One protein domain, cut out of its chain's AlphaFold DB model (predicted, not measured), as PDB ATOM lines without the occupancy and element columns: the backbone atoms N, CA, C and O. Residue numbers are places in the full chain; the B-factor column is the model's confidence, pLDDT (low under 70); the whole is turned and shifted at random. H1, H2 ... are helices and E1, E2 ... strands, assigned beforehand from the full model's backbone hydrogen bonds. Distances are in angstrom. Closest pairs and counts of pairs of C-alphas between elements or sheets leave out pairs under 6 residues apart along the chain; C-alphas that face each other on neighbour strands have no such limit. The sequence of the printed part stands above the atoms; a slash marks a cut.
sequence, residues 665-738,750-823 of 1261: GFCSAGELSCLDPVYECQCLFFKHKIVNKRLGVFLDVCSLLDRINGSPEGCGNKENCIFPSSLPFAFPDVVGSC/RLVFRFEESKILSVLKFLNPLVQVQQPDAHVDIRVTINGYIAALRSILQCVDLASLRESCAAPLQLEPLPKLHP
ATOM      1  N   GLY A 665     -51.167 -47.584 -21.734       55.38
ATOM      2  CA  GLY A 665     -50.545 -46.913 -22.902       55.38
ATOM      3  C   GLY A 665     -50.457 -45.373 -22.821       55.38
ATOM      4  O   GLY A 665     -50.168 -44.716 -23.821       55.38
ATOM      5  N   PHE A 666     -50.693 -44.796 -21.638       58.72
ATOM      6  CA  PHE A 666     -50.540 -43.366 -21.356       58.72
ATOM      7  C   PHE A 666     -49.414 -43.141 -20.365       58.72
ATOM      8  O   PHE A 666     -49.311 -43.860 -19.375       58.72
ATOM      9  N   CYS A 667     -48.639 -42.090 -20.608       62.66
ATOM     10  CA  CYS A 667     -47.629 -41.597 -19.686       62.66
ATOM     11  C   CYS A 667     -48.028 -40.190 -19.229       62.66
ATOM     12  O   CYS A 667     -48.566 -39.389 -20.002       62.66
ATOM     13  N   SER A 668     -47.778 -39.867 -17.964       61.81
ATOM     14  CA  SER A 668     -47.884 -38.497 -17.464       61.81
ATOM     15  C   SER A 668     -46.886 -37.580 -18.186       61.81
ATOM     16  O   SER A 668     -45.876 -38.031 -18.728       61.81
ATOM     17  N   ALA A 669     -47.136 -36.266 -18.187       58.69
ATOM     18  CA  ALA A 669     -46.231 -35.303 -18.827       58.69
ATOM     19  C   ALA A 669     -44.785 -35.397 -18.285       58.69
ATOM     20  O   ALA A 669     -43.837 -35.262 -19.055       58.69
ATOM     21  N   GLY A 670     -44.620 -35.713 -16.992       59.06
ATOM     22  CA  GLY A 670     -43.316 -35.947 -16.358       59.06
ATOM     23  C   GLY A 670     -42.625 -37.254 -16.783       59.06
ATOM     24  O   GLY A 670     -41.399 -37.315 -16.854       59.06
ATOM     25  N   GLU A 671     -43.385 -38.292 -17.135       63.62
ATOM     26  CA  GLU A 671     -42.847 -39.559 -17.662       63.62
ATOM     27  C   GLU A 671     -42.454 -39.458 -19.144       63.62
ATOM     28  O   GLU A 671     -41.591 -40.187 -19.611       63.62
ATOM     29  N   LEU A 672     -43.033 -38.533 -19.909       65.00
ATOM     30  CA  LEU A 672     -42.611 -38.288 -21.297       65.00
ATOM     31  C   LEU A 672     -41.403 -37.358 -21.390       65.00
ATOM     32  O   LEU A 672     -40.669 -37.410 -22.381       65.00
ATOM     33  N   SER A 673     -41.168 -36.523 -20.374       63.25
ATOM     34  CA  SER A 673     -39.949 -35.712 -20.297       63.25
ATOM     35  C   SER A 673     -38.682 -36.539 -20.074       63.25
ATOM     36  O   SER A 673     -37.608 -36.056 -20.412       63.25
ATOM     37  N   CYS A 674     -38.786 -37.779 -19.576       65.94
ATOM     38  CA  CYS A 674     -37.637 -38.682 -19.459       65.94
ATOM     39  C   CYS A 674     -37.397 -39.557 -20.704       65.94
ATOM     40  O   CYS A 674     -36.401 -40.276 -20.748       65.94
ATOM     41  N   LEU A 675     -38.263 -39.490 -21.727       72.88
ATOM     42  CA  LEU A 675     -37.976 -40.129 -23.012       72.88
ATOM     43  C   LEU A 675     -36.831 -39.416 -23.719       72.88
ATOM     44  O   LEU A 675     -36.829 -38.187 -23.842       72.88
ATOM     45  N   ASP A 676     -35.938 -40.229 -24.275       79.62
ATOM     46  CA  ASP A 676     -34.823 -39.765 -25.084       79.62
ATOM     47  C   ASP A 676     -35.301 -38.810 -26.201       79.62
ATOM     48  O   ASP A 676     -36.278 -39.123 -26.896       79.62
ATOM     49  N   PRO A 677     -34.641 -37.653 -26.399       79.56
ATOM     50  CA  PRO A 677     -35.003 -36.693 -27.440       79.56
ATOM     51  C   PRO A 677     -35.044 -37.278 -28.859       79.56
ATOM     52  O   PRO A 677     -35.711 -36.713 -29.722       79.56
ATOM     53  N   VAL A 678     -34.383 -38.415 -29.122       83.19
ATOM     54  CA  VAL A 678     -34.415 -39.081 -30.436       83.19
ATOM     55  C   VAL A 678     -35.837 -39.426 -30.898       83.19
ATOM     56  O   VAL A 678     -36.126 -39.346 -32.091       83.19
ATOM     57  N   TYR A 679     -36.752 -39.721 -29.965       84.62
ATOM     58  CA  TYR A 679     -38.162 -40.008 -30.263       84.62
ATOM     59  C   TYR A 679     -38.956 -38.778 -30.729       84.62
ATOM     60  O   TYR A 679     -40.092 -38.914 -31.178       84.62
ATOM     61  N   GLU A 680     -38.378 -37.579 -30.637       79.19
ATOM     62  CA  GLU A 680     -38.948 -36.347 -31.183       79.19
ATOM     63  C   GLU A 680     -38.393 -35.992 -32.571       79.19
ATOM     64  O   GLU A 680     -38.824 -34.984 -33.145       79.19
ATOM     65  N   CYS A 681     -37.452 -36.768 -33.144       83.75
ATOM     66  CA  CYS A 681     -36.992 -36.451 -34.497       83.75
ATOM     67  C   CYS A 681     -38.134 -36.630 -35.487       83.75
ATOM     68  O   CYS A 681     -38.545 -37.743 -35.792       83.75
ATOM     69  N   GLN A 682     -38.564 -35.524 -36.090       86.50
ATOM     70  CA  GLN A 682     -39.581 -35.520 -37.147       86.50
ATOM     71  C   GLN A 682     -39.078 -36.153 -38.454       86.50
ATOM     72  O   GLN A 682     -39.834 -36.275 -39.410       86.50
ATOM     73  N   CYS A 683     -37.795 -36.513 -38.490       88.88
ATOM     74  CA  CYS A 683     -37.111 -37.189 -39.576       88.88
ATOM     75  C   CYS A 683     -37.142 -38.724 -39.462       88.88
ATOM     76  O   CYS A 683     -36.834 -39.415 -40.434       88.88
ATOM     77  N   LEU A 684     -37.467 -39.254 -38.275       91.12
ATOM     78  CA  LEU A 684     -37.485 -40.684 -37.986       91.12
ATOM     79  C   LEU A 684     -38.926 -41.155 -37.829       91.12
ATOM     80  O   LEU A 684     -39.647 -40.718 -36.936       91.12
ATOM     81  N   PHE A 685     -39.329 -42.088 -38.680       92.38
ATOM     82  CA  PHE A 685     -40.569 -42.829 -38.505       92.38
ATOM     83  C   PHE A 685     -40.279 -44.122 -37.744       92.38
ATOM     84  O   PHE A 685     -39.593 -45.007 -38.259       92.38
ATOM     85  N   PHE A 686     -40.804 -44.243 -36.525       92.12
ATOM     86  CA  PHE A 686     -40.650 -45.439 -35.698       92.12
ATOM     87  C   PHE A 686     -41.708 -46.461 -36.087       92.12
ATOM     88  O   PHE A 686     -42.901 -46.242 -35.875       92.12
ATOM     89  N   LYS A 687     -41.303 -47.598 -36.652       88.44
ATOM     90  CA  LYS A 687     -42.265 -48.542 -37.239       88.44
ATOM     91  C   LYS A 687     -43.239 -49.120 -36.212       88.44
ATOM     92  O   LYS A 687     -44.429 -49.241 -36.491       88.44
ATOM     93  N   HIS A 688     -42.733 -49.436 -35.025       87.19
ATOM     94  CA  HIS A 688     -43.476 -50.146 -33.984       87.19
ATOM     95  C   HIS A 688     -43.968 -49.247 -32.849       87.19
ATOM     96  O   HIS A 688     -44.542 -49.748 -31.885       87.19
ATOM     97  N   LYS A 689     -43.777 -47.925 -32.945       88.50
ATOM     98  CA  LYS A 689     -44.136 -46.987 -31.874       88.50
ATOM     99  C   LYS A 689     -44.930 -45.799 -32.382       88.50
ATOM    100  O   LYS A 689     -44.692 -45.315 -33.484       88.50
ATOM    101  N   ILE A 690     -45.852 -45.317 -31.560       88.12
ATOM    102  CA  ILE A 690     -46.565 -44.050 -31.749       88.12
ATOM    103  C   ILE A 690     -46.202 -43.153 -30.566       88.12
ATOM    104  O   ILE A 690     -46.444 -43.519 -29.413       88.12
ATOM    105  N   VAL A 691     -45.612 -41.987 -30.842       84.19
ATOM    106  CA  VAL A 691     -45.118 -41.066 -29.806       84.19
ATOM    107  C   VAL A 691     -45.688 -39.665 -30.020       84.19
ATOM    108  O   VAL A 691     -45.545 -39.075 -31.087       84.19
ATOM    109  N   ASN A 692     -46.319 -39.109 -28.984       84.38
ATOM    110  CA  ASN A 692     -46.789 -37.726 -28.952       84.38
ATOM    111  C   ASN A 692     -46.722 -37.163 -27.527       84.38
ATOM    112  O   ASN A 692     -47.598 -37.404 -26.692       84.38
ATOM    113  N   LYS A 693     -45.690 -36.352 -27.265       77.56
ATOM    114  CA  LYS A 693     -45.475 -35.748 -25.943       77.56
ATOM    115  C   LYS A 693     -46.544 -34.721 -25.561       77.56
ATOM    116  O   LYS A 693     -46.916 -34.662 -24.395       77.56
ATOM    117  N   ARG A 694     -47.087 -33.956 -26.524       78.12
ATOM    118  CA  ARG A 694     -48.129 -32.937 -26.262       78.12
ATOM    119  C   ARG A 694     -49.392 -33.559 -25.675       78.12
ATOM    120  O   ARG A 694     -50.015 -32.976 -24.797       78.12
ATOM    121  N   LEU A 695     -49.758 -34.737 -26.176       76.94
ATOM    122  CA  LEU A 695     -50.966 -35.451 -25.778       76.94
ATOM    123  C   LEU A 695     -50.713 -36.569 -24.770       76.94
ATOM    124  O   LEU A 695     -51.659 -37.283 -24.448       76.94
ATOM    125  N   GLY A 696     -49.503 -36.733 -24.238       76.06
ATOM    126  CA  GLY A 696     -49.282 -37.736 -23.197       76.06
ATOM    127  C   GLY A 696     -49.168 -39.186 -23.701       76.06
ATOM    128  O   GLY A 696     -49.418 -40.110 -22.929       76.06
ATOM    129  N   VAL A 697     -48.889 -39.411 -24.992       79.06
ATOM    130  CA  VAL A 697     -49.009 -40.739 -25.626       79.06
ATOM    131  C   VAL A 697     -47.638 -41.304 -25.994       79.06
ATOM    132  O   VAL A 697     -46.887 -40.687 -26.747       79.06
ATOM    133  N   PHE A 698     -47.342 -42.504 -25.500       85.38
ATOM    134  CA  PHE A 698     -46.241 -43.351 -25.954       85.38
ATOM    135  C   PHE A 698     -46.753 -44.789 -26.008       85.38
ATOM    136  O   PHE A 698     -47.034 -45.395 -24.974       85.38
ATOM    137  N   LEU A 699     -46.925 -45.315 -27.216       84.50
ATOM    138  CA  LEU A 699     -47.563 -46.605 -27.448       84.50
ATOM    139  C   LEU A 699     -46.653 -47.510 -28.275       84.50
ATOM    140  O   LEU A 699     -46.332 -47.186 -29.417       84.50
ATOM    141  N   ASP A 700     -46.290 -48.655 -27.702       85.12
ATOM    142  CA  ASP A 700     -45.659 -49.765 -28.414       85.12
ATOM    143  C   ASP A 700     -46.746 -50.646 -29.040       85.12
ATOM    144  O   ASP A 700     -47.592 -51.228 -28.351       85.12
ATOM    145  N   VAL A 701     -46.750 -50.685 -30.368       85.12
ATOM    146  CA  VAL A 701     -47.793 -51.310 -31.177       85.12
ATOM    147  C   VAL A 701     -47.709 -52.834 -31.111       85.12
ATOM    148  O   VAL A 701     -48.745 -53.490 -31.020       85.12
ATOM    149  N   CYS A 702     -46.503 -53.405 -31.100       81.81
ATOM    150  CA  CYS A 702     -46.318 -54.851 -30.968       81.81
ATOM    151  C   CYS A 702     -46.818 -55.327 -29.603       81.81
ATOM    152  O   CYS A 702     -47.641 -56.234 -29.526       81.81
ATOM    153  N   SER A 703     -46.438 -54.617 -28.541       80.19
ATOM    154  CA  SER A 703     -46.890 -54.904 -27.176       80.19
ATOM    155  C   SER A 703     -48.407 -54.746 -27.014       80.19
ATOM    156  O   SER A 703     -49.025 -55.400 -26.176       80.19
ATOM    157  N   LEU A 704     -49.043 -53.843 -27.769       81.12
ATOM    158  CA  LEU A 704     -50.504 -53.734 -27.816       81.12
ATOM    159  C   LEU A 704     -51.137 -54.960 -28.495       81.12
ATOM    160  O   LEU A 704     -52.078 -55.528 -27.944       81.12
ATOM    161  N   LEU A 705     -50.615 -55.378 -29.651       80.81
ATOM    162  CA  LEU A 705     -51.117 -56.545 -30.382       80.81
ATOM    163  C   LEU A 705     -50.946 -57.846 -29.590       80.81
ATOM    164  O   LEU A 705     -51.881 -58.640 -29.535       80.81
ATOM    165  N   ASP A 706     -49.800 -58.051 -28.937       78.62
ATOM    166  CA  ASP A 706     -49.535 -59.246 -28.125       78.62
ATOM    167  C   ASP A 706     -50.537 -59.385 -26.972       78.62
ATOM    168  O   ASP A 706     -51.048 -60.479 -26.716       78.62
ATOM    169  N   ARG A 707     -50.884 -58.256 -26.333       75.81
ATOM    170  CA  ARG A 707     -51.908 -58.197 -25.280       75.81
ATOM    171  C   ARG A 707     -53.296 -58.551 -25.804       75.81
ATOM    172  O   ARG A 707     -53.996 -59.335 -25.173       75.81
ATOM    173  N   ILE A 708     -53.684 -58.019 -26.962       76.94
ATOM    174  CA  ILE A 708     -55.004 -58.281 -27.565       76.94
ATOM    175  C   ILE A 708     -55.113 -59.732 -28.044       76.94
ATOM    176  O   ILE A 708     -56.131 -60.388 -27.840       76.94
ATOM    177  N   ASN A 709     -54.036 -60.280 -28.608       80.06
ATOM    178  CA  ASN A 709     -53.977 -61.679 -29.024       80.06
ATOM    179  C   ASN A 709     -53.921 -62.658 -27.831       80.06
ATOM    180  O   ASN A 709     -54.019 -63.871 -28.027       80.06
ATOM    181  N   GLY A 710     -53.808 -62.150 -26.595       68.19
ATOM    182  CA  GLY A 710     -53.770 -62.941 -25.368       68.19
ATOM    183  C   GLY A 710     -52.557 -63.862 -25.290       68.19
ATOM    184  O   GLY A 710     -52.661 -64.960 -24.737       68.19
ATOM    185  N   SER A 711     -51.432 -63.442 -25.876       62.09
ATOM    186  CA  SER A 711     -50.149 -64.098 -25.642       62.09
ATOM    187  C   SER A 711     -49.783 -63.866 -24.171       62.09
ATOM    188  O   SER A 711     -49.932 -62.727 -23.712       62.09
ATOM    189  N   PRO A 712     -49.370 -64.894 -23.398       52.16
ATOM    190  CA  PRO A 712     -48.903 -64.669 -22.036       52.16
ATOM    191  C   PRO A 712     -47.843 -63.585 -22.107       52.16
ATOM    192  O   PRO A 712     -46.984 -63.648 -22.989       52.16
ATOM    193  N   GLU A 713     -47.955 -62.575 -21.239       46.47
ATOM    194  CA  GLU A 713     -46.962 -61.518 -21.152       46.47
ATOM    195  C   GLU A 713     -45.593 -62.181 -21.226       46.47
ATOM    196  O   GLU A 713     -45.185 -62.906 -20.316       46.47
ATOM    197  N   GLY A 714     -44.878 -61.927 -22.319       40.91
ATOM    198  CA  GLY A 714     -43.441 -62.072 -22.365       40.91
ATOM    199  C   GLY A 714     -42.845 -61.024 -21.433       40.91
ATOM    200  O   GLY A 714     -42.033 -60.207 -21.851       40.91
ATOM    201  N   CYS A 715     -43.231 -61.032 -20.154       40.31
ATOM    202  CA  CYS A 715     -42.336 -60.686 -19.083       40.31
ATOM    203  C   CYS A 715     -41.257 -61.763 -19.146       40.31
ATOM    204  O   CYS A 715     -41.249 -62.719 -18.376       40.31
ATOM    205  N   GLY A 716     -40.366 -61.631 -20.135       37.84
ATOM    206  CA  GLY A 716     -39.045 -62.185 -20.017       37.84
ATOM    207  C   GLY A 716     -38.594 -61.721 -18.648       37.84
ATOM    208  O   GLY A 716     -38.456 -60.516 -18.393       37.84
ATOM    209  N   ASN A 717     -38.448 -62.681 -17.739       36.75
ATOM    210  CA  ASN A 717     -37.608 -62.500 -16.581       36.75
ATOM    211  C   ASN A 717     -36.359 -61.746 -17.048       36.75
ATOM    212  O   ASN A 717     -35.929 -61.867 -18.198       36.75
ATOM    213  N   LYS A 718     -35.745 -60.970 -16.158       43.47
ATOM    214  CA  LYS A 718     -34.384 -60.454 -16.350       43.47
ATOM    215  C   LYS A 718     -33.370 -61.621 -16.385       43.47
ATOM    216  O   LYS A 718     -32.417 -61.638 -15.618       43.47
ATOM    217  N   GLU A 719     -33.621 -62.629 -17.208       43.97
ATOM    218  CA  GLU A 719     -32.757 -63.730 -17.564       43.97
ATOM    219  C   GLU A 719     -31.789 -63.172 -18.595       43.97
ATOM    220  O   GLU A 719     -32.197 -62.746 -19.669       43.97
ATOM    221  N   ASN A 720     -30.523 -63.079 -18.192       54.50
ATOM    222  CA  ASN A 720     -29.331 -62.962 -19.027       54.50
ATOM    223  C   ASN A 720     -29.612 -62.916 -20.544       54.50
ATOM    224  O   ASN A 720     -29.528 -63.941 -21.213       54.50
ATOM    225  N   CYS A 721     -29.924 -61.738 -21.102       66.31
ATOM    226  CA  CYS A 721     -29.991 -61.574 -22.554       66.31
ATOM    227  C   CYS A 721     -28.577 -61.778 -23.109       66.31
ATOM    228  O   CYS A 721     -27.732 -60.891 -22.968       66.31
ATOM    229  N   ILE A 722     -28.308 -62.958 -23.668       81.44
ATOM    230  CA  ILE A 722     -27.043 -63.284 -24.326       81.44
ATOM    231  C   ILE A 722     -27.170 -62.873 -25.790       81.44
ATOM    232  O   ILE A 722     -28.016 -63.400 -26.513       81.44
ATOM    233  N   PHE A 723     -26.339 -61.932 -26.228       86.94
ATOM    234  CA  PHE A 723     -26.182 -61.616 -27.640       86.94
ATOM    235  C   PHE A 723     -25.006 -62.434 -28.195       86.94
ATOM    236  O   PHE A 723     -23.869 -62.222 -27.758       86.94
ATOM    237  N   PRO A 724     -25.252 -63.375 -29.125       89.12
ATOM    238  CA  PRO A 724     -24.222 -64.288 -29.595       89.12
ATOM    239  C   PRO A 724     -23.128 -63.540 -30.355       89.12
ATOM    240  O   PRO A 724     -23.395 -62.638 -31.159       89.12
ATOM    241  N   SER A 725     -21.886 -63.942 -30.119       90.00
ATOM    242  CA  SER A 725     -20.742 -63.446 -30.855       90.00
ATOM    243  C   SER A 725     -20.834 -63.873 -32.306       90.00
ATOM    244  O   SER A 725     -21.040 -65.038 -32.641       90.00
ATOM    245  N   SER A 726     -20.643 -62.903 -33.190       89.19
ATOM    246  CA  SER A 726     -20.512 -63.174 -34.619       89.19
ATOM    247  C   SER A 726     -19.100 -63.646 -34.993       89.19
ATOM    248  O   SER A 726     -18.917 -64.182 -36.077       89.19
ATOM    249  N   LEU A 727     -18.126 -63.525 -34.078       87.00
ATOM    250  CA  LEU A 727     -16.756 -64.040 -34.215       87.00
ATOM    251  C   LEU A 727     -16.351 -64.815 -32.941       87.00
ATOM    252  O   LEU A 727     -15.491 -64.342 -32.187       87.00
ATOM    253  N   PRO A 728     -16.939 -65.999 -32.674       85.62
ATOM    254  CA  PRO A 728     -16.742 -66.729 -31.414       85.62
ATOM    255  C   PRO A 728     -15.284 -67.098 -31.116       85.62
ATOM    256  O   PRO A 728     -14.901 -67.232 -29.959       85.62
ATOM    257  N   PHE A 729     -14.450 -67.247 -32.153       86.50
ATOM    258  CA  PHE A 729     -13.026 -67.557 -31.995       86.50
ATOM    259  C   PHE A 729     -12.225 -66.402 -31.365       86.50
ATOM    260  O   PHE A 729     -11.160 -66.631 -30.795       86.50
ATOM    261  N   ALA A 730     -12.703 -65.162 -31.514       84.75
ATOM    262  CA  ALA A 730     -12.008 -63.947 -31.096       84.75
ATOM    263  C   ALA A 730     -12.664 -63.276 -29.895       84.75
ATOM    264  O   ALA A 730     -11.977 -62.688 -29.061       84.75
ATOM    265  N   PHE A 731     -13.994 -63.316 -29.841       88.62
ATOM    266  CA  PHE A 731     -14.782 -62.570 -28.876       88.62
ATOM    267  C   PHE A 731     -15.874 -63.469 -28.287       88.62
ATOM    268  O   PHE A 731     -16.551 -64.155 -29.057       88.62
ATOM    269  N   PRO A 732     -16.071 -63.457 -26.958       90.19
ATOM    270  CA  PRO A 732     -17.165 -64.180 -26.321       90.19
ATOM    271  C   PRO A 732     -18.518 -63.514 -26.601       90.19
ATOM    272  O   PRO A 732     -18.586 -62.362 -27.040       90.19
ATOM    273  N   ASP A 733     -19.597 -64.241 -26.318       90.56
ATOM    274  CA  ASP A 733     -20.956 -63.700 -26.351       90.56
ATOM    275  C   ASP A 733     -21.121 -62.559 -25.332       90.56
ATOM    276  O   ASP A 733     -20.537 -62.581 -24.244       90.56
ATOM    277  N   VAL A 734     -21.952 -61.567 -25.660       87.75
ATOM    278  CA  VAL A 734     -22.247 -60.448 -24.753       87.75
ATOM    279  C   VAL A 734     -23.386 -60.857 -23.826       87.75
ATOM    280  O   VAL A 734     -24.531 -60.993 -24.252       87.75
ATOM    281  N   VAL A 735     -23.080 -61.055 -22.544       84.75
ATOM    282  CA  VAL A 735     -24.067 -61.432 -21.523       84.75
ATOM    283  C   VAL A 735     -24.667 -60.182 -20.884       84.75
ATOM    284  O   VAL A 735     -23.941 -59.322 -20.397       84.75
ATOM    285  N   GLY A 736     -25.999 -60.107 -20.827       79.56
ATOM    286  CA  GLY A 736     -26.701 -58.997 -20.183       79.56
ATOM    287  C   GLY A 736     -26.795 -57.750 -21.061       79.56
ATOM    288  O   GLY A 736     -26.709 -56.645 -20.533       79.56
ATOM    289  N   SER A 737     -26.988 -57.945 -22.374       81.69
ATOM    290  CA  SER A 737     -27.147 -56.881 -23.374       81.69
ATOM    291  C   SER A 737     -27.913 -55.668 -22.833       81.69
ATOM    292  O   SER A 737     -29.069 -55.762 -22.395       81.69
ATOM    293  N   CYS A 738     -27.252 -54.510 -22.866       82.62
ATOM    294  CA  CYS A 738     -27.830 -53.235 -22.466       82.62
ATOM    295  C   CYS A 738     -28.379 -52.433 -23.651       82.62
ATOM    296  O   CYS A 738     -28.755 -51.280 -23.462       82.62
ATOM    297  N   ARG A 750     -42.820 -34.376 -44.033       85.94
ATOM    298  CA  ARG A 750     -44.149 -34.509 -44.667       85.94
ATOM    299  C   ARG A 750     -44.541 -35.965 -44.928       85.94
ATOM    300  O   ARG A 750     -45.695 -36.334 -44.731       85.94
ATOM    301  N   LEU A 751     -43.585 -36.795 -45.344       86.75
ATOM    302  CA  LEU A 751     -43.793 -38.231 -45.513       86.75
ATOM    303  C   LEU A 751     -43.967 -38.927 -44.166       86.75
ATOM    304  O   LEU A 751     -44.898 -39.714 -44.034       86.75
ATOM    305  N   VAL A 752     -43.137 -38.601 -43.166       88.75
ATOM    306  CA  VAL A 752     -43.284 -39.132 -41.799       88.75
ATOM    307  C   VAL A 752     -44.697 -38.878 -41.283       88.75
ATOM    308  O   VAL A 752     -45.342 -39.814 -40.826       88.75
ATOM    309  N   PHE A 753     -45.222 -37.659 -41.433       88.25
ATOM    310  CA  PHE A 753     -46.587 -37.339 -41.009       88.25
ATOM    311  C   PHE A 753     -47.644 -38.193 -41.725       88.25
ATOM    312  O   PHE A 753     -48.524 -38.723 -41.054       88.25
ATOM    313  N   ARG A 754     -47.538 -38.423 -43.041       87.25
ATOM    314  CA  ARG A 754     -48.484 -39.304 -43.760       87.25
ATOM    315  C   ARG A 754     -48.385 -40.771 -43.340       87.25
ATOM    316  O   ARG A 754     -49.405 -41.444 -43.204       87.25
ATOM    317  N   PHE A 755     -47.175 -41.280 -43.110       88.31
ATOM    318  CA  PHE A 755     -46.991 -42.642 -42.602       88.31
ATOM    319  C   PHE A 755     -47.507 -42.792 -41.167       88.31
ATOM    320  O   PHE A 755     -48.155 -43.792 -40.856       88.31
ATOM    321  N   GLU A 756     -47.271 -41.802 -40.301       89.19
ATOM    322  CA  GLU A 756     -47.837 -41.751 -38.948       89.19
ATOM    323  C   GLU A 756     -49.363 -41.714 -38.988       89.19
ATOM    324  O   GLU A 756     -50.002 -42.512 -38.309       89.19
ATOM    325  N   GLU A 757     -49.953 -40.863 -39.827       88.25
ATOM    326  CA  GLU A 757     -51.399 -40.804 -40.039       88.25
ATOM    327  C   GLU A 757     -51.952 -42.177 -40.437       88.25
ATOM    328  O   GLU A 757     -52.830 -42.707 -39.757       88.25
ATOM    329  N   SER A 758     -51.389 -42.810 -41.471       87.56
ATOM    330  CA  SER A 758     -51.821 -44.140 -41.910       87.56
ATOM    331  C   SER A 758     -51.679 -45.198 -40.812       87.56
ATOM    332  O   SER A 758     -52.566 -46.041 -40.653       87.56
ATOM    333  N   LYS A 759     -50.583 -45.172 -40.042       89.88
ATOM    334  CA  LYS A 759     -50.339 -46.098 -38.927       89.88
ATOM    335  C   LYS A 759     -51.377 -45.908 -37.821       89.88
ATOM    336  O   LYS A 759     -52.005 -46.877 -37.403       89.88
ATOM    337  N   ILE A 760     -51.596 -44.668 -37.385       88.94
ATOM    338  CA  ILE A 760     -52.561 -44.315 -36.336       88.94
ATOM    339  C   ILE A 760     -53.979 -44.692 -36.773       88.94
ATOM    340  O   ILE A 760     -54.713 -45.291 -35.992       88.94
ATOM    341  N   LEU A 761     -54.352 -44.412 -38.024       86.81
ATOM    342  CA  LEU A 761     -55.651 -44.792 -38.577       86.81
ATOM    343  C   LEU A 761     -55.851 -46.304 -38.623       86.81
ATOM    344  O   LEU A 761     -56.944 -46.779 -38.324       86.81
ATOM    345  N   SER A 762     -54.810 -47.061 -38.961       84.69
ATOM    346  CA  SER A 762     -54.869 -48.526 -38.964       84.69
ATOM    347  C   SER A 762     -55.103 -49.069 -37.552       84.69
ATOM    348  O   SER A 762     -55.973 -49.913 -37.355       84.69
ATOM    349  N   VAL A 763     -54.407 -48.518 -36.550       86.62
ATOM    350  CA  VAL A 763     -54.621 -48.865 -35.133       86.62
ATOM    351  C   VAL A 763     -56.013 -48.436 -34.647       86.62
ATOM    352  O   VAL A 763     -56.664 -49.177 -33.918       86.62
ATOM    353  N   LEU A 764     -56.515 -47.271 -35.063       86.94
ATOM    354  CA  LEU A 764     -57.855 -46.793 -34.706       86.94
ATOM    355  C   LEU A 764     -58.969 -47.675 -35.272       86.94
ATOM    356  O   LEU A 764     -59.854 -48.083 -34.523       86.94
ATOM    357  N   LYS A 765     -58.913 -47.989 -36.574       80.94
ATOM    358  CA  LYS A 765     -59.864 -48.898 -37.238       80.94
ATOM    359  C   LYS A 765     -59.881 -50.266 -36.572       80.94
ATOM    360  O   LYS A 765     -60.931 -50.886 -36.458       80.94
ATOM    361  N   PHE A 766     -58.712 -50.709 -36.126       78.88
ATOM    362  CA  PHE A 766     -58.561 -51.955 -35.406       78.88
ATOM    363  C   PHE A 766     -59.239 -51.930 -34.028       78.88
ATOM    364  O   PHE A 766     -59.979 -52.848 -33.694       78.88
ATOM    365  N   LEU A 767     -59.034 -50.869 -33.242       79.81
ATOM    366  CA  LEU A 767     -59.628 -50.744 -31.905       79.81
ATOM    367  C   LEU A 767     -61.136 -50.455 -31.938       79.81
ATOM    368  O   LEU A 767     -61.841 -50.783 -30.985       79.81
ATOM    369  N   ASN A 768     -61.635 -49.822 -32.999       79.69
ATOM    370  CA  ASN A 768     -63.059 -49.581 -33.191       79.69
ATOM    371  C   ASN A 768     -63.417 -49.544 -34.695       79.69
ATOM    372  O   ASN A 768     -63.279 -48.497 -35.339       79.69
ATOM    373  N   PRO A 769     -63.945 -50.653 -35.251       70.94
ATOM    374  CA  PRO A 769     -64.309 -50.758 -36.668       70.94
ATOM    375  C   PRO A 769     -65.417 -49.793 -37.117       70.94
ATOM    376  O   PRO A 769     -65.568 -49.549 -38.311       70.94
ATOM    377  N   LEU A 770     -66.203 -49.249 -36.179       66.38
ATOM    378  CA  LEU A 770     -67.316 -48.333 -36.459       66.38
ATOM    379  C   LEU A 770     -66.882 -46.863 -36.554       66.38
ATOM    380  O   LEU A 770     -67.713 -46.003 -36.848       66.38
ATOM    381  N   VAL A 771     -65.603 -46.545 -36.315       68.25
ATOM    382  CA  VAL A 771     -65.097 -45.174 -36.469       68.25
ATOM    383  C   VAL A 771     -65.114 -44.799 -37.952       68.25
ATOM    384  O   VAL A 771     -64.223 -45.163 -38.720       68.25
ATOM    385  N   GLN A 772     -66.120 -44.022 -38.359       59.28
ATOM    386  CA  GLN A 772     -66.119 -43.329 -39.645       59.28
ATOM    387  C   GLN A 772     -65.121 -42.171 -39.585       59.28
ATOM    388  O   GLN A 772     -65.448 -41.063 -39.163       59.28
ATOM    389  N   VAL A 773     -63.880 -42.432 -39.989       61.03
ATOM    390  CA  VAL A 773     -62.894 -41.366 -40.164       61.03
ATOM    391  C   VAL A 773     -63.145 -40.688 -41.510       61.03
ATOM    392  O   VAL A 773     -62.894 -41.284 -42.556       61.03
ATOM    393  N   GLN A 774     -63.634 -39.447 -41.493       59.38
ATOM    394  CA  GLN A 774     -63.644 -38.610 -42.695       59.38
ATOM    395  C   GLN A 774     -62.196 -38.335 -43.118       59.38
ATOM    396  O   GLN A 774     -61.372 -37.946 -42.284       59.38
ATOM    397  N   GLN A 775     -61.880 -38.566 -44.396       57.78
ATOM    398  CA  GLN A 775     -60.599 -38.130 -44.944       57.78
ATOM    399  C   GLN A 775     -60.530 -36.600 -44.856       57.78
ATOM    400  O   GLN A 775     -61.517 -35.941 -45.187       57.78
ATOM    401  N   PRO A 776     -59.411 -36.031 -44.379       56.75
ATOM    402  CA  PRO A 776     -59.259 -34.587 -44.317       56.75
ATOM    403  C   PRO A 776     -59.308 -33.989 -45.729       56.75
ATOM    404  O   PRO A 776     -58.762 -34.563 -46.673       56.75
ATOM    405  N   ASP A 777     -59.932 -32.817 -45.870       58.75
ATOM    406  CA  ASP A 777     -59.813 -32.016 -47.091       58.75
ATOM    407  C   ASP A 777     -58.333 -31.713 -47.374       58.75
ATOM    408  O   ASP A 777     -57.556 -31.445 -46.455       58.75
ATOM    409  N   ALA A 778     -57.946 -31.676 -48.654       58.78
ATOM    410  CA  ALA A 778     -56.558 -31.480 -49.098       58.78
ATOM    411  C   ALA A 778     -55.887 -30.178 -48.591       58.78
ATOM    412  O   ALA A 778     -54.676 -30.012 -48.727       58.78
ATOM    413  N   HIS A 779     -56.659 -29.253 -48.010       58.91
ATOM    414  CA  HIS A 779     -56.197 -27.968 -47.486       58.91
ATOM    415  C   HIS A 779     -55.936 -27.943 -45.967       58.91
ATOM    416  O   HIS A 779     -55.461 -26.926 -45.460       58.91
ATOM    417  N   VAL A 780     -56.233 -29.018 -45.227       69.44
ATOM    418  CA  VAL A 780     -56.056 -29.065 -43.763       69.44
ATOM    419  C   VAL A 780     -54.615 -29.443 -43.396       69.44
ATOM    420  O   VAL A 780     -54.032 -30.353 -43.979       69.44
ATOM    421  N   ASP A 781     -54.029 -28.760 -42.403       77.25
ATOM    422  CA  ASP A 781     -52.703 -29.107 -41.869       77.25
ATOM    423  C   ASP A 781     -52.718 -30.526 -41.275       77.25
ATOM    424  O   ASP A 781     -53.348 -30.785 -40.245       77.25
ATOM    425  N   ILE A 782     -51.961 -31.431 -41.902       79.19
ATOM    426  CA  ILE A 782     -51.833 -32.839 -41.512       79.19
ATOM    427  C   ILE A 782     -51.471 -33.024 -40.031       79.19
ATOM    428  O   ILE A 782     -51.897 -33.990 -39.398       79.19
ATOM    429  N   ARG A 783     -50.732 -32.083 -39.423       80.69
ATOM    430  CA  ARG A 783     -50.372 -32.152 -37.998       80.69
ATOM    431  C   ARG A 783     -51.583 -31.978 -37.090       80.69
ATOM    432  O   ARG A 783     -51.644 -32.602 -36.031       80.69
ATOM    433  N   VAL A 784     -52.527 -31.120 -37.471       82.62
ATOM    434  CA  VAL A 784     -53.773 -30.910 -36.722       82.62
ATOM    435  C   VAL A 784     -54.612 -32.182 -36.783       82.62
ATOM    436  O   VAL A 784     -55.059 -32.663 -35.741       82.62
ATOM    437  N   THR A 785     -54.718 -32.777 -37.970       82.38
ATOM    438  CA  THR A 785     -55.413 -34.048 -38.194       82.38
ATOM    439  C   THR A 785     -54.816 -35.182 -37.353       82.38
ATOM    440  O   THR A 785     -55.536 -35.825 -36.589       82.38
ATOM    441  N   ILE A 786     -53.489 -35.372 -37.393       85.75
ATOM    442  CA  ILE A 786     -52.784 -36.387 -36.588       85.75
ATOM    443  C   ILE A 786     -53.036 -36.185 -35.092       85.75
ATOM    444  O   ILE A 786     -53.317 -37.148 -34.385       85.75
ATOM    445  N   ASN A 787     -52.971 -34.948 -34.588       87.25
ATOM    446  CA  ASN A 787     -53.263 -34.678 -33.177       87.25
ATOM    447  C   ASN A 787     -54.714 -35.040 -32.815       87.25
ATOM    448  O   ASN A 787     -54.944 -35.594 -31.741       87.25
ATOM    449  N   GLY A 788     -55.673 -34.785 -33.710       85.19
ATOM    450  CA  GLY A 788     -57.064 -35.219 -33.552       85.19
ATOM    451  C   GLY A 788     -57.198 -36.743 -33.482       85.19
ATOM    452  O   GLY A 788     -57.825 -37.264 -32.560       85.19
ATOM    453  N   TYR A 789     -56.542 -37.472 -34.390       88.62
ATOM    454  CA  TYR A 789     -56.532 -38.938 -34.380       88.62
ATOM    455  C   TYR A 789     -55.852 -39.515 -33.137       88.62
ATOM    456  O   TYR A 789     -56.360 -40.466 -32.549       88.62
ATOM    457  N   ILE A 790     -54.752 -38.921 -32.672       86.56
ATOM    458  CA  ILE A 790     -54.081 -39.340 -31.435       86.56
ATOM    459  C   ILE A 790     -54.962 -39.064 -30.211       86.56
ATOM    460  O   ILE A 790     -54.996 -39.880 -29.293       86.56
ATOM    461  N   ALA A 791     -55.709 -37.957 -30.191       86.12
ATOM    462  CA  ALA A 791     -56.674 -37.676 -29.130       86.12
ATOM    463  C   ALA A 791     -57.836 -38.687 -29.125       86.12
ATOM    464  O   ALA A 791     -58.218 -39.174 -28.059       86.12
ATOM    465  N   ALA A 792     -58.350 -39.066 -30.300       85.50
ATOM    466  CA  ALA A 792     -59.357 -40.119 -30.433       85.50
ATOM    467  C   ALA A 792     -58.815 -41.483 -29.979       85.50
ATOM    468  O   ALA A 792     -59.454 -42.168 -29.183       85.50
ATOM    469  N   LEU A 793     -57.598 -41.837 -30.407       85.69
ATOM    470  CA  LEU A 793     -56.904 -43.061 -30.000       85.69
ATOM    471  C   LEU A 793     -56.747 -43.109 -28.482       85.69
ATOM    472  O   LEU A 793     -57.022 -44.131 -27.853       85.69
ATOM    473  N   ARG A 794     -56.372 -41.970 -27.892       83.44
ATOM    474  CA  ARG A 794     -56.282 -41.799 -26.447       83.44
ATOM    475  C   ARG A 794     -57.623 -42.054 -25.762       83.44
ATOM    476  O   ARG A 794     -57.673 -42.802 -24.795       83.44
ATOM    477  N   SER A 795     -58.706 -41.471 -26.264       82.69
ATOM    478  CA  SER A 795     -60.034 -41.682 -25.686       82.69
ATOM    479  C   SER A 795     -60.489 -43.142 -25.780       82.69
ATOM    480  O   SER A 795     -61.040 -43.657 -24.814       82.69
ATOM    481  N   ILE A 796     -60.239 -43.825 -26.901       80.38
ATOM    482  CA  ILE A 796     -60.650 -45.224 -27.100       80.38
ATOM    483  C   ILE A 796     -59.882 -46.155 -26.160       80.38
ATOM    484  O   ILE A 796     -60.496 -46.934 -25.439       80.38
ATOM    485  N   LEU A 797     -58.554 -46.037 -26.097       78.44
ATOM    486  CA  LEU A 797     -57.720 -46.867 -25.218       78.44
ATOM    487  C   LEU A 797     -58.024 -46.664 -23.720       78.44
ATOM    488  O   LEU A 797     -57.707 -47.532 -22.914       78.44
ATOM    489  N   GLN A 798     -58.631 -45.536 -23.326       78.25
ATOM    490  CA  GLN A 798     -59.101 -45.313 -21.950       78.25
ATOM    491  C   GLN A 798     -60.430 -46.008 -21.636       78.25
ATOM    492  O   GLN A 798     -60.708 -46.259 -20.464       78.25
ATOM    493  N   CYS A 799     -61.243 -46.286 -22.656       73.50
ATOM    494  CA  CYS A 799     -62.618 -46.763 -22.506       73.50
ATOM    495  C   CYS A 799     -62.811 -48.233 -22.909       73.50
ATOM    496  O   CYS A 799     -63.805 -48.832 -22.508       73.50
ATOM    497  N   VAL A 800     -61.910 -48.805 -23.713       70.69
ATOM    498  CA  VAL A 800     -62.049 -50.159 -24.276       70.69
ATOM    499  C   VAL A 800     -61.335 -51.202 -23.417       70.69
ATOM    500  O   VAL A 800     -60.157 -51.054 -23.098       70.69
ATOM    501  N   ASP A 801     -62.038 -52.292 -23.100       72.50
ATOM    502  CA  ASP A 801     -61.434 -53.501 -22.537       72.50
ATOM    503  C   ASP A 801     -60.754 -54.317 -23.649       72.50
ATOM    504  O   ASP A 801     -61.417 -54.912 -24.504       72.50
ATOM    505  N   LEU A 802     -59.420 -54.342 -23.641       71.94
ATOM    506  CA  LEU A 802     -58.599 -54.994 -24.667       71.94
ATOM    507  C   LEU A 802     -58.822 -56.511 -24.748       71.94
ATOM    508  O   LEU A 802     -58.642 -57.083 -25.822       71.94
ATOM    509  N   ALA A 803     -59.228 -57.159 -23.650       66.06
ATOM    510  CA  ALA A 803     -59.481 -58.601 -23.630       66.06
ATOM    511  C   ALA A 803     -60.733 -58.976 -24.445       66.06
ATOM    512  O   ALA A 803     -60.752 -60.013 -25.110       66.06
ATOM    513  N   SER A 804     -61.743 -58.098 -24.462       67.81
ATOM    514  CA  SER A 804     -63.007 -58.301 -25.189       67.81
ATOM    515  C   SER A 804     -62.865 -58.237 -26.717       67.81
ATOM    516  O   SER A 804     -63.661 -58.825 -27.446       67.81
ATOM    517  N   LEU A 805     -61.814 -57.580 -27.227       68.25
ATOM    518  CA  LEU A 805     -61.545 -57.451 -28.666       68.25
ATOM    519  C   LEU A 805     -61.113 -58.770 -29.327       68.25
ATOM    520  O   LEU A 805     -61.173 -58.887 -30.547       68.25
ATOM    521  N   ARG A 806     -60.683 -59.768 -28.544       65.12
ATOM    522  CA  ARG A 806     -60.280 -61.087 -29.052       65.12
ATOM    523  C   ARG A 806     -61.472 -61.971 -29.406       65.12
ATOM    524  O   ARG A 806     -61.386 -62.760 -30.342       65.12
ATOM    525  N   GLU A 807     -62.580 -61.846 -28.675       60.53
ATOM    526  CA  GLU A 807     -63.750 -62.725 -28.828       60.53
ATOM    527  C   GLU A 807     -64.448 -62.570 -30.192       60.53
ATOM    528  O   GLU A 807     -65.212 -63.442 -30.601       60.53
ATOM    529  N   SER A 808     -64.138 -61.506 -30.939       58.25
ATOM    530  CA  SER A 808     -64.675 -61.229 -32.274       58.25
ATOM    531  C   SER A 808     -63.823 -61.761 -33.443       58.25
ATOM    532  O   SER A 808     -64.286 -61.704 -34.583       58.25
ATOM    533  N   CYS A 809     -62.622 -62.314 -33.202       55.88
ATOM    534  CA  CYS A 809     -61.666 -62.702 -34.254       55.88
ATOM    535  C   CYS A 809     -61.100 -64.127 -34.077       55.88
ATOM    536  O   CYS A 809     -60.505 -64.460 -33.058       55.88
ATOM    537  N   ALA A 810     -61.214 -64.970 -35.115       52.91
ATOM    538  CA  ALA A 810     -60.759 -66.371 -35.098       52.91
ATOM    539  C   ALA A 810     -59.244 -66.576 -35.356       52.91
ATOM    540  O   ALA A 810     -58.743 -67.688 -35.194       52.91
ATOM    541  N   ALA A 811     -58.510 -65.533 -35.766       68.94
ATOM    542  CA  ALA A 811     -57.080 -65.571 -36.097       68.94
ATOM    543  C   ALA A 811     -56.309 -64.456 -35.357       68.94
ATOM    544  O   ALA A 811     -56.909 -63.419 -35.064       68.94
ATOM    545  N   PRO A 812     -55.002 -64.639 -35.060       69.12
ATOM    546  CA  PRO A 812     -54.190 -63.605 -34.429       69.12
ATOM    547  C   PRO A 812     -54.132 -62.364 -35.313       69.12
ATOM    548  O   PRO A 812     -53.848 -62.431 -36.511       69.12
ATOM    549  N   LEU A 813     -54.422 -61.228 -34.698       68.81
ATOM    550  CA  LEU A 813     -54.571 -59.957 -35.379       68.81
ATOM    551  C   LEU A 813     -53.191 -59.414 -35.753       68.81
ATOM    552  O   LEU A 813     -52.290 -59.340 -34.913       68.81
ATOM    553  N   GLN A 814     -53.041 -59.037 -37.021       74.19
ATOM    554  CA  GLN A 814     -51.856 -58.379 -37.563       74.19
ATOM    555  C   GLN A 814     -52.258 -57.024 -38.136       74.19
ATOM    556  O   GLN A 814     -53.324 -56.884 -38.735       74.19
ATOM    557  N   LEU A 815     -51.396 -56.024 -37.959       75.50
ATOM    558  CA  LEU A 815     -51.545 -54.752 -38.658       75.50
ATOM    559  C   LEU A 815     -51.333 -54.956 -40.152       75.50
ATOM    560  O   LEU A 815     -50.389 -55.637 -40.561       75.50
ATOM    561  N   GLU A 816     -52.179 -54.319 -40.956       71.31
ATOM    562  CA  GLU A 816     -51.923 -54.225 -42.384       71.31
ATOM    563  C   GLU A 816     -50.567 -53.540 -42.627       71.31
ATOM    564  O   GLU A 816     -50.188 -52.617 -41.891       71.31
ATOM    565  N   PRO A 817     -49.806 -53.990 -43.639       75.50
ATOM    566  CA  PRO A 817     -48.578 -53.316 -44.017       75.50
ATOM    567  C   PRO A 817     -48.881 -51.860 -44.376       75.50
ATOM    568  O   PRO A 817     -49.874 -51.562 -45.040       75.50
ATOM    569  N   LEU A 818     -48.002 -50.950 -43.945       77.31
ATOM    570  CA  LEU A 818     -48.131 -49.536 -44.285       77.31
ATOM    571  C   LEU A 818     -48.196 -49.374 -45.811       77.31
ATOM    572  O   LEU A 818     -47.422 -50.027 -46.522       77.31
ATOM    573  N   PRO A 819     -49.084 -48.509 -46.326       76.19
ATOM    574  CA  PRO A 819     -49.202 -48.291 -47.757       76.19
ATOM    575  C   PRO A 819     -47.880 -47.760 -48.308       76.19
ATOM    576  O   PRO A 819     -47.240 -46.894 -47.706       76.19
ATOM    577  N   LYS A 820     -47.473 -48.250 -49.481       71.31
ATOM    578  CA  LYS A 820     -46.364 -47.648 -50.223       71.31
ATOM    579  C   LYS A 820     -46.810 -46.274 -50.725       71.31
ATOM    580  O   LYS A 820     -47.587 -46.178 -51.670       71.31
ATOM    581  N   LEU A 821     -46.346 -45.212 -50.073       67.06
ATOM    582  CA  LEU A 821     -46.585 -43.843 -50.519       67.06
ATOM    583  C   LEU A 821     -45.523 -43.450 -51.545       67.06
ATOM    584  O   LEU A 821     -44.333 -43.440 -51.230       67.06
ATOM    585  N   HIS A 822     -45.957 -43.088 -52.751       66.88
ATOM    586  CA  HIS A 822     -45.075 -42.457 -53.724       66.88
ATOM    587  C   HIS A 822     -44.941 -40.964 -53.386       66.88
ATOM    588  O   HIS A 822     -45.959 -40.267 -53.305       66.88
ATOM    589  N   PRO A 823     -43.719 -40.458 -53.149       68.88
ATOM    590  CA  PRO A 823     -43.520 -39.045 -52.884       68.88
ATOM    591  C   PRO A 823     -43.870 -38.199 -54.108       68.88
ATOM    592  O   PRO A 823     -43.491 -38.519 -55.233       68.88
TER     593      PRO A 823
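Overview. This is residues 665 to 738 and 750 to 823 of the 1261 residues of the protein "5'-3' exonuclease, putative" of Eimeria tenella (UniProt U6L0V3). Two long helices, H4 and H5, run side by side the same way, and the small hairpin of strands E2 and E3 lies beside them, with the short helices H1 and H2 on the hairpin's side away from that pair. From the end of H3 a long arm, residues 709 to 738, reaches away from this body and makes the longest axis; its residues 726 to 731 stick out free. The printed part has 148 residues, with five named helices and three named strands in the order H1 H2 E1 E2 E3 H3 H4 H5; the sheet, order E2 - E3, is antiparallel. The class is mostly helix, though under half of the residues are in named elements. The whole is loose, with a radius of gyration of the C-alphas of 18.5 A, and spans 60 by 38 by 36 A.

Arrangement. The closest C-alphas of H1, residues 669 to 672, and E3, residues 697 to 700, are those of Leu 672 and Phe 698, 7.8 A apart. The closest C-alphas of H2, residues 677 to 680, and E2, residues 689 to 692, are those of Tyr 679 and Val 691, 7.1 A apart. E1, residues 684 to 686, pairs with no named strand; its C-alpha 685 is 5.6 A from that of Val 752 in H4, residues 750 to 767. E2 and E3 form an antiparallel hairpin, with N 690 and O 699 at 2.9 A and N 692 and O 697 at 2.8 A, within hydrogen-bond range. H3, residues 701 to 708, and H4 are near each other, with 6 pairs of C-alphas within 10 A. H4 and H5, residues 782 to 799, touch at a shallow tilt of 24 degrees; their closest C-alphas are those of Glu 757 and Ile 786, 5.8 A apart. The closest C-alphas of E3 and H5 are those of Val 697 and Arg 794, 7.4 A apart. In H3, H4 and H5 every O i to N i+4 pair is within hydrogen-bond range; H1 and H2 are too short for such a pair.

Along the chain. H1 begins at C-alpha 669, (-46.231, -35.303, -18.827). E2 and E3 measure 10.1 A and 10.0 A, and H3 measures 10.7 A. H4 is 25.8 A long from C-alpha 750, (-44.149, -34.509, -44.667). H5 is 25.9 A long and ends at C-alpha 799, (-62.618, -46.763, -22.506).

Size, cuts and confidence. The C-alphas of Phe 729 and Asp 777 are the two farthest apart, at 60.7 A. Residues 739 to 749 are not printed, and C-alphas 738 and 750 are 33.3 A apart across this cut, which lies in the link from H3 to H4. The link from H4 to H5, 14 residues, is long. Mean pLDDT of the printed part is 75.4, with 47 residues under 70, among them residues 710 to 721 and 770 to 780.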